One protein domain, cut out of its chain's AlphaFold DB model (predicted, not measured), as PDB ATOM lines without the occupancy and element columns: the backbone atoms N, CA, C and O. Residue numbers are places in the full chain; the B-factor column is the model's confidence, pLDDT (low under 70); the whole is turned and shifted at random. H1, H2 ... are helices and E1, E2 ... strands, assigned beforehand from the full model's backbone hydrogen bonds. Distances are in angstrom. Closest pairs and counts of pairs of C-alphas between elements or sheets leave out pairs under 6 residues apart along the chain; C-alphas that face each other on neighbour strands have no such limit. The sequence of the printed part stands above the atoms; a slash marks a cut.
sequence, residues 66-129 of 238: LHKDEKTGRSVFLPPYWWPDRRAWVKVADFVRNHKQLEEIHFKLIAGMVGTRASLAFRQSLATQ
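This is residues 66 to 129 of the 238 residues of an uncharacterized protein of Coleofasciculus chthonoplastes PCC 7420 (UniProt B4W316). A small hairpin of two short strands, E1 and E2, lies at one end of an elongated shape, and a group of three helices makes the other end, with residues 79 to 87 as the link between them. In the helical part H2 packs on H1 as a helical hairpin, and H3 packs on H2 but is apart from H1. The printed part has 64 residues, with two named strands and then three named helices in the order E1, E2, H1, H2, H3; the two-stranded sheet, E1 - E2, is antiparallel, and the class is mostly helix. The whole is loose, with a radius of gyration of the C-alphas of 14.8 A and spans of 42 by 26 by 18 A.

E1, residues 66 to 68, and E2, residues 75 to 78, form an antiparallel hairpin at 133 degrees; N 67 and O 76, 2.8 A apart, and N 76 and O 67, 2.7 A apart, are within hydrogen-bond range. H1, residues 88 to 97, touches H2, residues 104 to 114; their closest C-alphas, of Ala 88 and Val 114, are 5.4 A apart. This helical hairpin has a shallow tilt of 30 degrees, opposite ways. H2 touches H3, residues 116 to 127, at a steep tilt of 48 degrees, opposite ways; their closest C-alphas, of Ala 111 and Ser 119, are 4.9 A apart. E1 is apart from H1, H2 and H3, and E2 is apart from H2 and H3. In H1, H2 and H3 every O i to N i+4 pair is within hydrogen-bond range.

E1 begins at C-alpha 66, (238.312, 246.405, 180.719), and is 6.9 A long; E2 is 9.6 A long. H1, 14.4 A long, begins at C-alpha 88, (236.415, 228.995, 189.140). H2 is 15.4 A long, and H3, 16.3 A long, ends at C-alpha 127, (240.182, 211.941, 200.815).

The C-alphas of Glu 70 and Thr 128, the two farthest apart, are 44.5 A apart. The printed part has no cut; the link from H2 to H3 is tight, and the other three are short. Mean pLDDT of the printed part is 81.3, with residues 84 to 87 and 127 to 129 under 70.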
ATOM      1  N   LEU A  66     238.517 245.704 179.459       86.38
ATOM      2  CA  LEU A  66     238.312 246.405 180.719       86.38
ATOM      3  C   LEU A  66     236.910 247.025 180.719       86.38
ATOM      4  O   LEU A  66     236.553 247.760 179.803       86.38
ATOM      5  N   HIS A  67     236.128 246.748 181.754       85.94
ATOM      6  CA  HIS A  67     234.782 247.278 181.936       85.94
ATOM      7  C   HIS A  67     234.694 248.029 183.258       85.94
ATOM      8  O   HIS A  67     235.210 247.570 184.273       85.94
ATOM      9  N   LYS A  68     234.038 249.186 183.277       87.75
ATOM     10  CA  LYS A  68     233.819 249.938 184.513       87.75
ATOM     11  C   LYS A  68     232.511 249.477 185.146       87.75
ATOM     12  O   LYS A  68     231.456 249.659 184.556       87.75
ATOM     13  N   ASP A  69     232.592 248.912 186.342       87.19
ATOM     14  CA  ASP A  69     231.417 248.547 187.127       87.19
ATOM     15  C   ASP A  69     230.699 249.822 187.593       87.19
ATOM     16  O   ASP A  69     231.244 250.617 188.362       87.19
ATOM     17  N   GLU A  70     229.472 250.022 187.112       89.19
ATOM     18  CA  GLU A  70     228.659 251.211 187.386       89.19
ATOM     19  C   GLU A  70     228.280 251.356 188.866       89.19
ATOM     20  O   GLU A  70     228.096 252.474 189.344       89.19
ATOM     21  N   LYS A  71     228.200 250.250 189.617       87.88
ATOM     22  CA  LYS A  71     227.805 250.270 191.034       87.88
ATOM     23  C   LYS A  71     228.972 250.592 191.954       87.88
ATOM     24  O   LYS A  71     228.794 251.265 192.965       87.88
ATOM     25  N   THR A  72     230.156 250.077 191.637       84.88
ATOM     26  CA  THR A  72     231.344 250.220 192.494       84.88
ATOM     27  C   THR A  72     232.312 251.295 192.001       84.88
ATOM     28  O   THR A  72     233.223 251.683 192.732       84.88
ATOM     29  N   GLY A  73     232.143 251.769 190.762       89.81
ATOM     30  CA  GLY A  73     233.035 252.716 190.093       89.81
ATOM     31  C   GLY A  73     234.397 252.128 189.706       89.81
ATOM     32  O   GLY A  73     235.238 252.855 189.176       89.81
ATOM     33  N   ARG A  74     234.632 250.835 189.970       85.56
ATOM     34  CA  ARG A  74     235.918 250.161 189.762       85.56
ATOM     35  C   ARG A  74     236.025 249.583 188.356       85.56
ATOM     36  O   ARG A  74     235.050 249.095 187.792       85.56
ATOM     37  N   SER A  75     237.241 249.570 187.822       87.06
ATOM     38  CA  SER A  75     237.550 248.847 186.590       87.06
ATOM     39  C   SER A  75     237.672 247.349 186.873       87.06
ATOM     40  O   SER A  75     238.458 246.921 187.717       87.06
ATOM     41  N   VAL A  76     236.895 246.551 186.155       82.69
ATOM     42  CA  VAL A  76     236.836 245.095 186.228       82.69
ATOM     43  C   VAL A  76     237.257 244.530 184.878       82.69
ATOM     44  O   VAL A  76     236.806 244.972 183.827       82.69
ATOM     45  N   PHE A  77     238.137 243.536 184.898       83.81
ATOM     46  CA  PHE A  77     238.516 242.809 183.693       83.81
ATOM     47  C   PHE A  77     237.433 241.789 183.318       83.81
ATOM     48  O   PHE A  77     237.073 240.940 184.140       83.81
ATOM     49  N   LEU A  78     236.943 241.865 182.081       81.12
ATOM     50  CA  LEU A  78     236.031 240.906 181.468       81.12
ATOM     51  C   LEU A  78     236.833 239.956 180.569       81.12
ATOM     52  O   LEU A  78     237.257 240.363 179.482       81.12
ATOM     53  N   PRO A  79     237.068 238.703 180.996       79.12
ATOM     54  CA  PRO A  79     237.721 237.725 180.142       79.12
ATOM     55  C   PRO A  79     236.817 237.343 178.955       79.12
ATOM     56  O   PRO A  79     235.590 237.354 179.092       79.12
ATOM     57  N   PRO A  80     237.395 236.937 177.813       79.25
ATOM     58  CA  PRO A  80     236.645 236.332 176.719       79.25
ATOM     59  C   PRO A  80     235.905 235.067 177.167       79.25
ATOM     60  O   PRO A  80     236.374 234.343 178.047       79.25
ATOM     61  N   TYR A  81     234.791 234.745 176.503       73.12
ATOM     62  CA  TYR A  81     233.939 233.596 176.854       73.12
ATOM     63  C   TYR A  81     234.671 232.241 176.838       73.12
ATOM     64  O   TYR A  81     234.251 231.293 177.495       73.12
ATOM     65  N   TRP A  82     235.739 232.140 176.047       74.50
ATOM     66  CA  TRP A  82     236.531 230.933 175.844       74.50
ATOM     67  C   TRP A  82     237.687 230.790 176.839       74.50
ATOM     68  O   TRP A  82     238.337 229.744 176.878       74.50
ATOM     69  N   TRP A  83     237.966 231.827 177.636       73.75
ATOM     70  CA  TRP A  83     239.024 231.787 178.635       73.75
ATOM     71  C   TRP A  83     238.601 230.865 179.789       73.75
ATOM     72  O   TRP A  83     237.490 231.018 180.304       73.75
ATOM     73  N   PRO A  84     239.464 229.945 180.260       65.56
ATOM     74  CA  PRO A  84     239.197 229.200 181.486       65.56
ATOM     75  C   PRO A  84     238.908 230.180 182.627       65.56
ATOM     76  O   PRO A  84     239.711 231.087 182.867       65.56
ATOM     77  N   ASP A  85     237.771 230.037 183.314       67.19
ATOM     78  CA  ASP A  85     237.386 230.969 184.376       67.19
ATOM     79  C   ASP A  85     238.467 230.982 185.468       67.19
ATOM     80  O   ASP A  85     238.558 230.078 186.303       67.19
ATOM     81  N   ARG A  86     239.296 232.037 185.476       62.97
ATOM     82  CA  ARG A  86     240.384 232.222 186.452       62.97
ATOM     83  C   ARG A  86     239.861 232.286 187.891       62.97
ATOM     84  O   ARG A  86     240.644 232.165 188.827       62.97
ATOM     85  N   ARG A  87     238.551 232.490 188.081       68.56
ATOM     86  CA  ARG A  87     237.868 232.548 189.377       68.56
ATOM     87  C   ARG A  87     237.047 231.298 189.675       68.56
ATOM     88  O   ARG A  87     236.372 231.279 190.702       68.56
ATOM     89  N   ALA A  88     237.120 230.245 188.861       80.50
ATOM     90  CA  ALA A  88     236.415 228.995 189.140       80.50
ATOM     91  C   ALA A  88     236.745 228.468 190.550       80.50
ATOM     92  O   ALA A  88     235.847 228.105 191.306       80.50
ATOM     93  N   TRP A  89     238.012 228.559 190.967       82.12
ATOM     94  CA  TRP A  89     238.432 228.204 192.325       82.12
ATOM     95  C   TRP A  89     237.978 229.185 193.411       82.12
ATOM     96  O   TRP A  89     237.764 228.758 194.540       82.12
ATOM     97  N   VAL A  90     237.761 230.464 193.086       79.06
ATOM     98  CA  VAL A  90     237.144 231.425 194.020       79.06
ATOM     99  C   VAL A  90     235.691 231.028 194.285       79.06
ATOM    100  O   VAL A  90     235.285 230.953 195.438       79.06
ATOM    101  N   LYS A  91     234.938 230.664 193.237       82.00
ATOM    102  CA  LYS A  91     233.561 230.155 193.368       82.00
ATOM    103  C   LYS A  91     233.510 228.869 194.193       82.00
ATOM    104  O   LYS A  91     232.646 228.736 195.055       82.00
ATOM    105  N   VAL A  92     234.456 227.952 193.971       86.88
ATOM    106  CA  VAL A  92     234.592 226.745 194.799       86.88
ATOM    107  C   VAL A  92     234.909 227.115 196.247       86.88
ATOM    108  O   VAL A  92     234.266 226.584 197.143       86.88
ATOM    109  N   ALA A  93     235.830 228.044 196.509       83.19
ATOM    110  CA  ALA A  93     236.164 228.471 197.868       83.19
ATOM    111  C   ALA A  93     234.969 229.114 198.596       83.19
ATOM    112  O   ALA A  93     234.724 228.809 199.763       83.19
ATOM    113  N   ASP A  94     234.200 229.969 197.920       82.75
ATOM    114  CA  ASP A  94     232.978 230.577 198.463       82.75
ATOM    115  C   ASP A  94     231.899 229.529 198.743       82.75
ATOM    116  O   ASP A  94     231.247 229.556 199.787       82.75
ATOM    117  N   PHE A  95     231.747 228.563 197.837       85.44
ATOM    118  CA  PHE A  95     230.829 227.447 198.008       85.44
ATOM    119  C   PHE A  95     231.228 226.570 199.203       85.44
ATOM    120  O   PHE A  95     230.402 226.297 200.072       85.44
ATOM    121  N   VAL A  96     232.500 226.174 199.295       88.00
ATOM    122  CA  VAL A  96     233.021 225.302 200.359       88.00
ATOM    123  C   VAL A  96     232.961 225.983 201.729       88.00
ATOM    124  O   VAL A  96     232.624 225.316 202.701       88.00
ATOM    125  N   ARG A  97     233.199 227.300 201.824       81.69
ATOM    126  CA  ARG A  97     233.133 228.051 203.097       81.69
ATOM    127  C   ARG A  97     231.814 227.878 203.854       81.69
ATOM    128  O   ARG A  97     231.812 227.906 205.081       81.69
ATOM    129  N   ASN A  98     230.711 227.672 203.137       79.88
ATOM    130  CA  ASN A  98     229.382 227.513 203.729       79.88
ATOM    131  C   ASN A  98     229.042 226.060 204.109       79.88
ATOM    132  O   ASN A  98     227.972 225.810 204.662       79.88
ATOM    133  N   HIS A  99     229.931 225.097 203.841       80.50
ATOM    134  CA  HIS A  99     229.686 223.674 204.069       80.50
ATOM    135  C   HIS A  99     230.729 223.089 205.023       80.50
ATOM    136  O   HIS A  99     231.920 223.060 204.730       80.50
ATOM    137  N   LYS A 100     230.271 222.550 206.161       76.69
ATOM    138  CA  LYS A 100     231.156 221.866 207.124       76.69
ATOM    139  C   LYS A 100     231.747 220.569 206.564       76.69
ATOM    140  O   LYS A 100     232.837 220.175 206.962       76.69
ATOM    141  N   GLN A 101     231.023 219.903 205.666       79.50
ATOM    142  CA  GLN A 101     231.442 218.659 205.035       79.50
ATOM    143  C   GLN A 101     230.968 218.619 203.581       79.50
ATOM    144  O   GLN A 101     229.875 219.078 203.246       79.50
ATOM    145  N   LEU A 102     231.811 218.071 202.706       85.56
ATOM    146  CA  LEU A 102     231.513 217.930 201.285       85.56
ATOM    147  C   LEU A 102     231.020 216.512 200.982       85.56
ATOM    148  O   LEU A 102     231.743 215.537 201.178       85.56
ATOM    149  N   GLU A 103     229.787 216.414 200.494       85.50
ATOM    150  CA  GLU A 103     229.134 215.175 200.078       85.50
ATOM    151  C   GLU A 103     229.229 214.992 198.558       85.50
ATOM    152  O   GLU A 103     229.678 215.875 197.824       85.50
ATOM    153  N   GLU A 104     228.782 213.845 198.050       83.81
ATOM    154  CA  GLU A 104     228.869 213.526 196.622       83.81
ATOM    155  C   GLU A 104     228.166 214.565 195.732       83.81
ATOM    156  O   GLU A 104     228.678 214.925 194.670       83.81
ATOM    157  N   ILE A 105     227.026 215.098 196.185       87.94
ATOM    158  CA  ILE A 105     226.292 216.146 195.466       87.94
ATOM    159  C   ILE A 105     227.106 217.442 195.351       87.94
ATOM    160  O   ILE A 105     227.112 218.072 194.294       87.94
ATOM    161  N   HIS A 106     227.882 217.794 196.382       91.38
ATOM    162  CA  HIS A 106     228.758 218.965 196.372       91.38
ATOM    163  C   HIS A 106     229.861 218.818 195.319       91.38
ATOM    164  O   HIS A 106     230.134 219.761 194.581       91.38
ATOM    165  N   PHE A 107     230.436 217.624 195.155       89.81
ATOM    166  CA  PHE A 107     231.430 217.384 194.102       89.81
ATOM    167  C   PHE A 107     230.837 217.414 192.690       89.81
ATOM    168  O   PHE A 107     231.513 217.853 191.764       89.81
ATOM    169  N   LYS A 108     229.569 217.024 192.502       85.94
ATOM    170  CA  LYS A 108     228.880 217.196 191.208       85.94
ATOM    171  C   LYS A 108     228.728 218.679 190.851       85.94
ATOM    172  O   LYS A 108     228.952 219.051 189.703       85.94
ATOM    173  N   LEU A 109     228.429 219.529 191.837       84.81
ATOM    174  CA  LEU A 109     228.355 220.983 191.656       84.81
ATOM    175  C   LEU A 109     229.735 221.603 191.391       84.81
ATOM    176  O   LEU A 109     229.884 222.389 190.458       84.81
ATOM    177  N   ILE A 110     230.760 221.202 192.149       86.81
ATOM    178  CA  ILE A 110     232.147 221.657 191.956       86.81
ATOM    179  C   ILE A 110     232.661 221.255 190.567       86.81
ATOM    180  O   ILE A 110     233.281 222.071 189.886       86.81
ATOM    181  N   ALA A 111     232.345 220.049 190.085       85.69
ATOM    182  CA  ALA A 111     232.660 219.628 188.720       85.69
ATOM    183  C   ALA A 111     232.026 220.537 187.656       85.69
ATOM    184  O   ALA A 111     232.646 220.770 186.622       85.69
ATOM    185  N   GLY A 112     230.843 221.103 187.920       78.38
ATOM    186  CA  GLY A 112     230.237 222.124 187.062       78.38
ATOM    187  C   GLY A 112     230.972 223.472 187.078       78.38
ATOM    188  O   GLY A 112     230.902 224.206 186.099       78.38
ATOM    189  N   MET A 113     231.700 223.794 188.154       83.00
ATOM    190  CA  MET A 113     232.450 225.051 188.295       83.00
ATOM    191  C   MET A 113     233.862 224.979 187.699       83.00
ATOM    192  O   MET A 113     234.269 225.890 186.986       83.00
ATOM    193  N   VAL A 114     234.620 223.920 188.011       80.88
ATOM    194  CA  VAL A 114     236.049 223.778 187.648       80.88
ATOM    195  C   VAL A 114     236.315 222.674 186.616       80.88
ATOM    196  O   VAL A 114     237.450 222.489 186.179       80.88
ATOM    197  N   GLY A 115     235.287 221.924 186.223       82.44
ATOM    198  CA  GLY A 115     235.411 220.747 185.370       82.44
ATOM    199  C   GLY A 115     235.651 219.452 186.153       82.44
ATOM    200  O   GLY A 115     236.157 219.431 187.280       82.44
ATOM    201  N   THR A 116     235.311 218.326 185.524       84.44
ATOM    202  CA  THR A 116     235.319 216.994 186.152       84.44
ATOM    203  C   THR A 116     236.700 216.566 186.646       84.44
ATOM    204  O   THR A 116     236.815 216.036 187.748       84.44
ATOM    205  N   ARG A 117     237.763 216.813 185.865       78.00
ATOM    206  CA  ARG A 117     239.139 216.418 186.232       78.00
ATOM    207  C   ARG A 117     239.617 217.151 187.485       78.00
ATOM    208  O   ARG A 117     240.107 216.515 188.411       78.00
ATOM    209  N   ALA A 118     239.416 218.468 187.525       82.12
ATOM    210  CA  ALA A 118     239.791 219.304 188.661       82.12
ATOM    211  C   ALA A 118     238.984 218.941 189.917       82.12
ATOM    212  O   ALA A 118     239.553 218.792 190.995       82.12
ATOM    213  N   SER A 119     237.675 218.709 189.773       90.00
ATOM    214  CA  SER A 119     236.834 218.280 190.892       90.00
ATOM    215  C   SER A 119     237.211 216.899 191.430       90.00
ATOM    216  O   SER A 119     237.133 216.686 192.640       90.00
ATOM    217  N   LEU A 120     237.587 215.952 190.565       84.38
ATOM    218  CA  LEU A 120     238.010 214.619 190.995       84.38
ATOM    219  C   LEU A 120     239.345 214.687 191.745       84.38
ATOM    220  O   LEU A 120     239.453 214.107 192.823       84.38
ATOM    221  N   ALA A 121     240.314 215.440 191.218       81.19
ATOM    222  CA  ALA A 121     241.593 215.677 191.883       81.19
ATOM    223  C   ALA A 121     241.402 216.349 193.254       81.19
ATOM    224  O   ALA A 121     241.998 215.931 194.243       81.19
ATOM    225  N   PHE A 122     240.496 217.326 193.350       88.12
ATOM    226  CA  PHE A 122     240.146 217.959 194.621       88.12
ATOM    227  C   PHE A 122     239.510 216.979 195.607       88.12
ATOM    228  O   PHE A 122     239.942 216.893 196.755       88.12
ATOM    229  N   ARG A 123     238.539 216.173 195.162       86.88
ATOM    230  CA  ARG A 123     237.929 215.127 195.996       86.88
ATOM    231  C   ARG A 123     238.971 214.142 196.516       86.88
ATOM    232  O   ARG A 123     238.923 213.781 197.687       86.88
ATOM    233  N   GLN A 124     239.894 213.718 195.657       80.94
ATOM    234  CA  GLN A 124     241.002 212.850 196.044       80.94
ATOM    235  C   GLN A 124     241.888 213.539 197.079       80.94
ATOM    236  O   GLN A 124     242.100 212.951 198.128       80.94
ATOM    237  N   SER A 125     242.282 214.802 196.877       80.56
ATOM    238  CA  SER A 125     243.090 215.534 197.866       80.56
ATOM    239  C   SER A 125     242.417 215.636 199.239       80.56
ATOM    240  O   SER A 125     243.091 215.531 200.259       80.56
ATOM    241  N   LEU A 126     241.086 215.764 199.285       76.81
ATOM    242  CA  LEU A 126     240.322 215.768 200.533       76.81
ATOM    243  C   LEU A 126     240.217 214.370 201.153       76.81
ATOM    244  O   LEU A 126     240.189 214.230 202.371       76.81
ATOM    245  N   ALA A 127     240.169 213.319 200.334       66.25
ATOM    246  CA  ALA A 127     240.182 211.941 200.815       66.25
ATOM    247  C   ALA A 127     241.560 211.542 201.372       66.25
ATOM    248  O   ALA A 127     241.622 210.860 202.394       66.25
ATOM    249  N   THR A 128     242.648 212.021 200.760       58.97
ATOM    250  CA  THR A 128     244.030 211.865 201.248       58.97
ATOM    251  C   THR A 128     244.295 212.693 202.512       58.97
ATOM    252  O   THR A 128     245.268 212.457 203.216       58.97
ATOM    253  N   GLN A 129     243.414 213.634 202.876       58.91
ATOM    254  CA  GLN A 129     243.486 214.338 204.162       58.91
ATOM    255  C   GLN A 129     242.998 213.505 205.363       58.91
ATOM    256  O   GLN A 129     242.958 214.031 206.476       58.91
TER     257      GLN A 129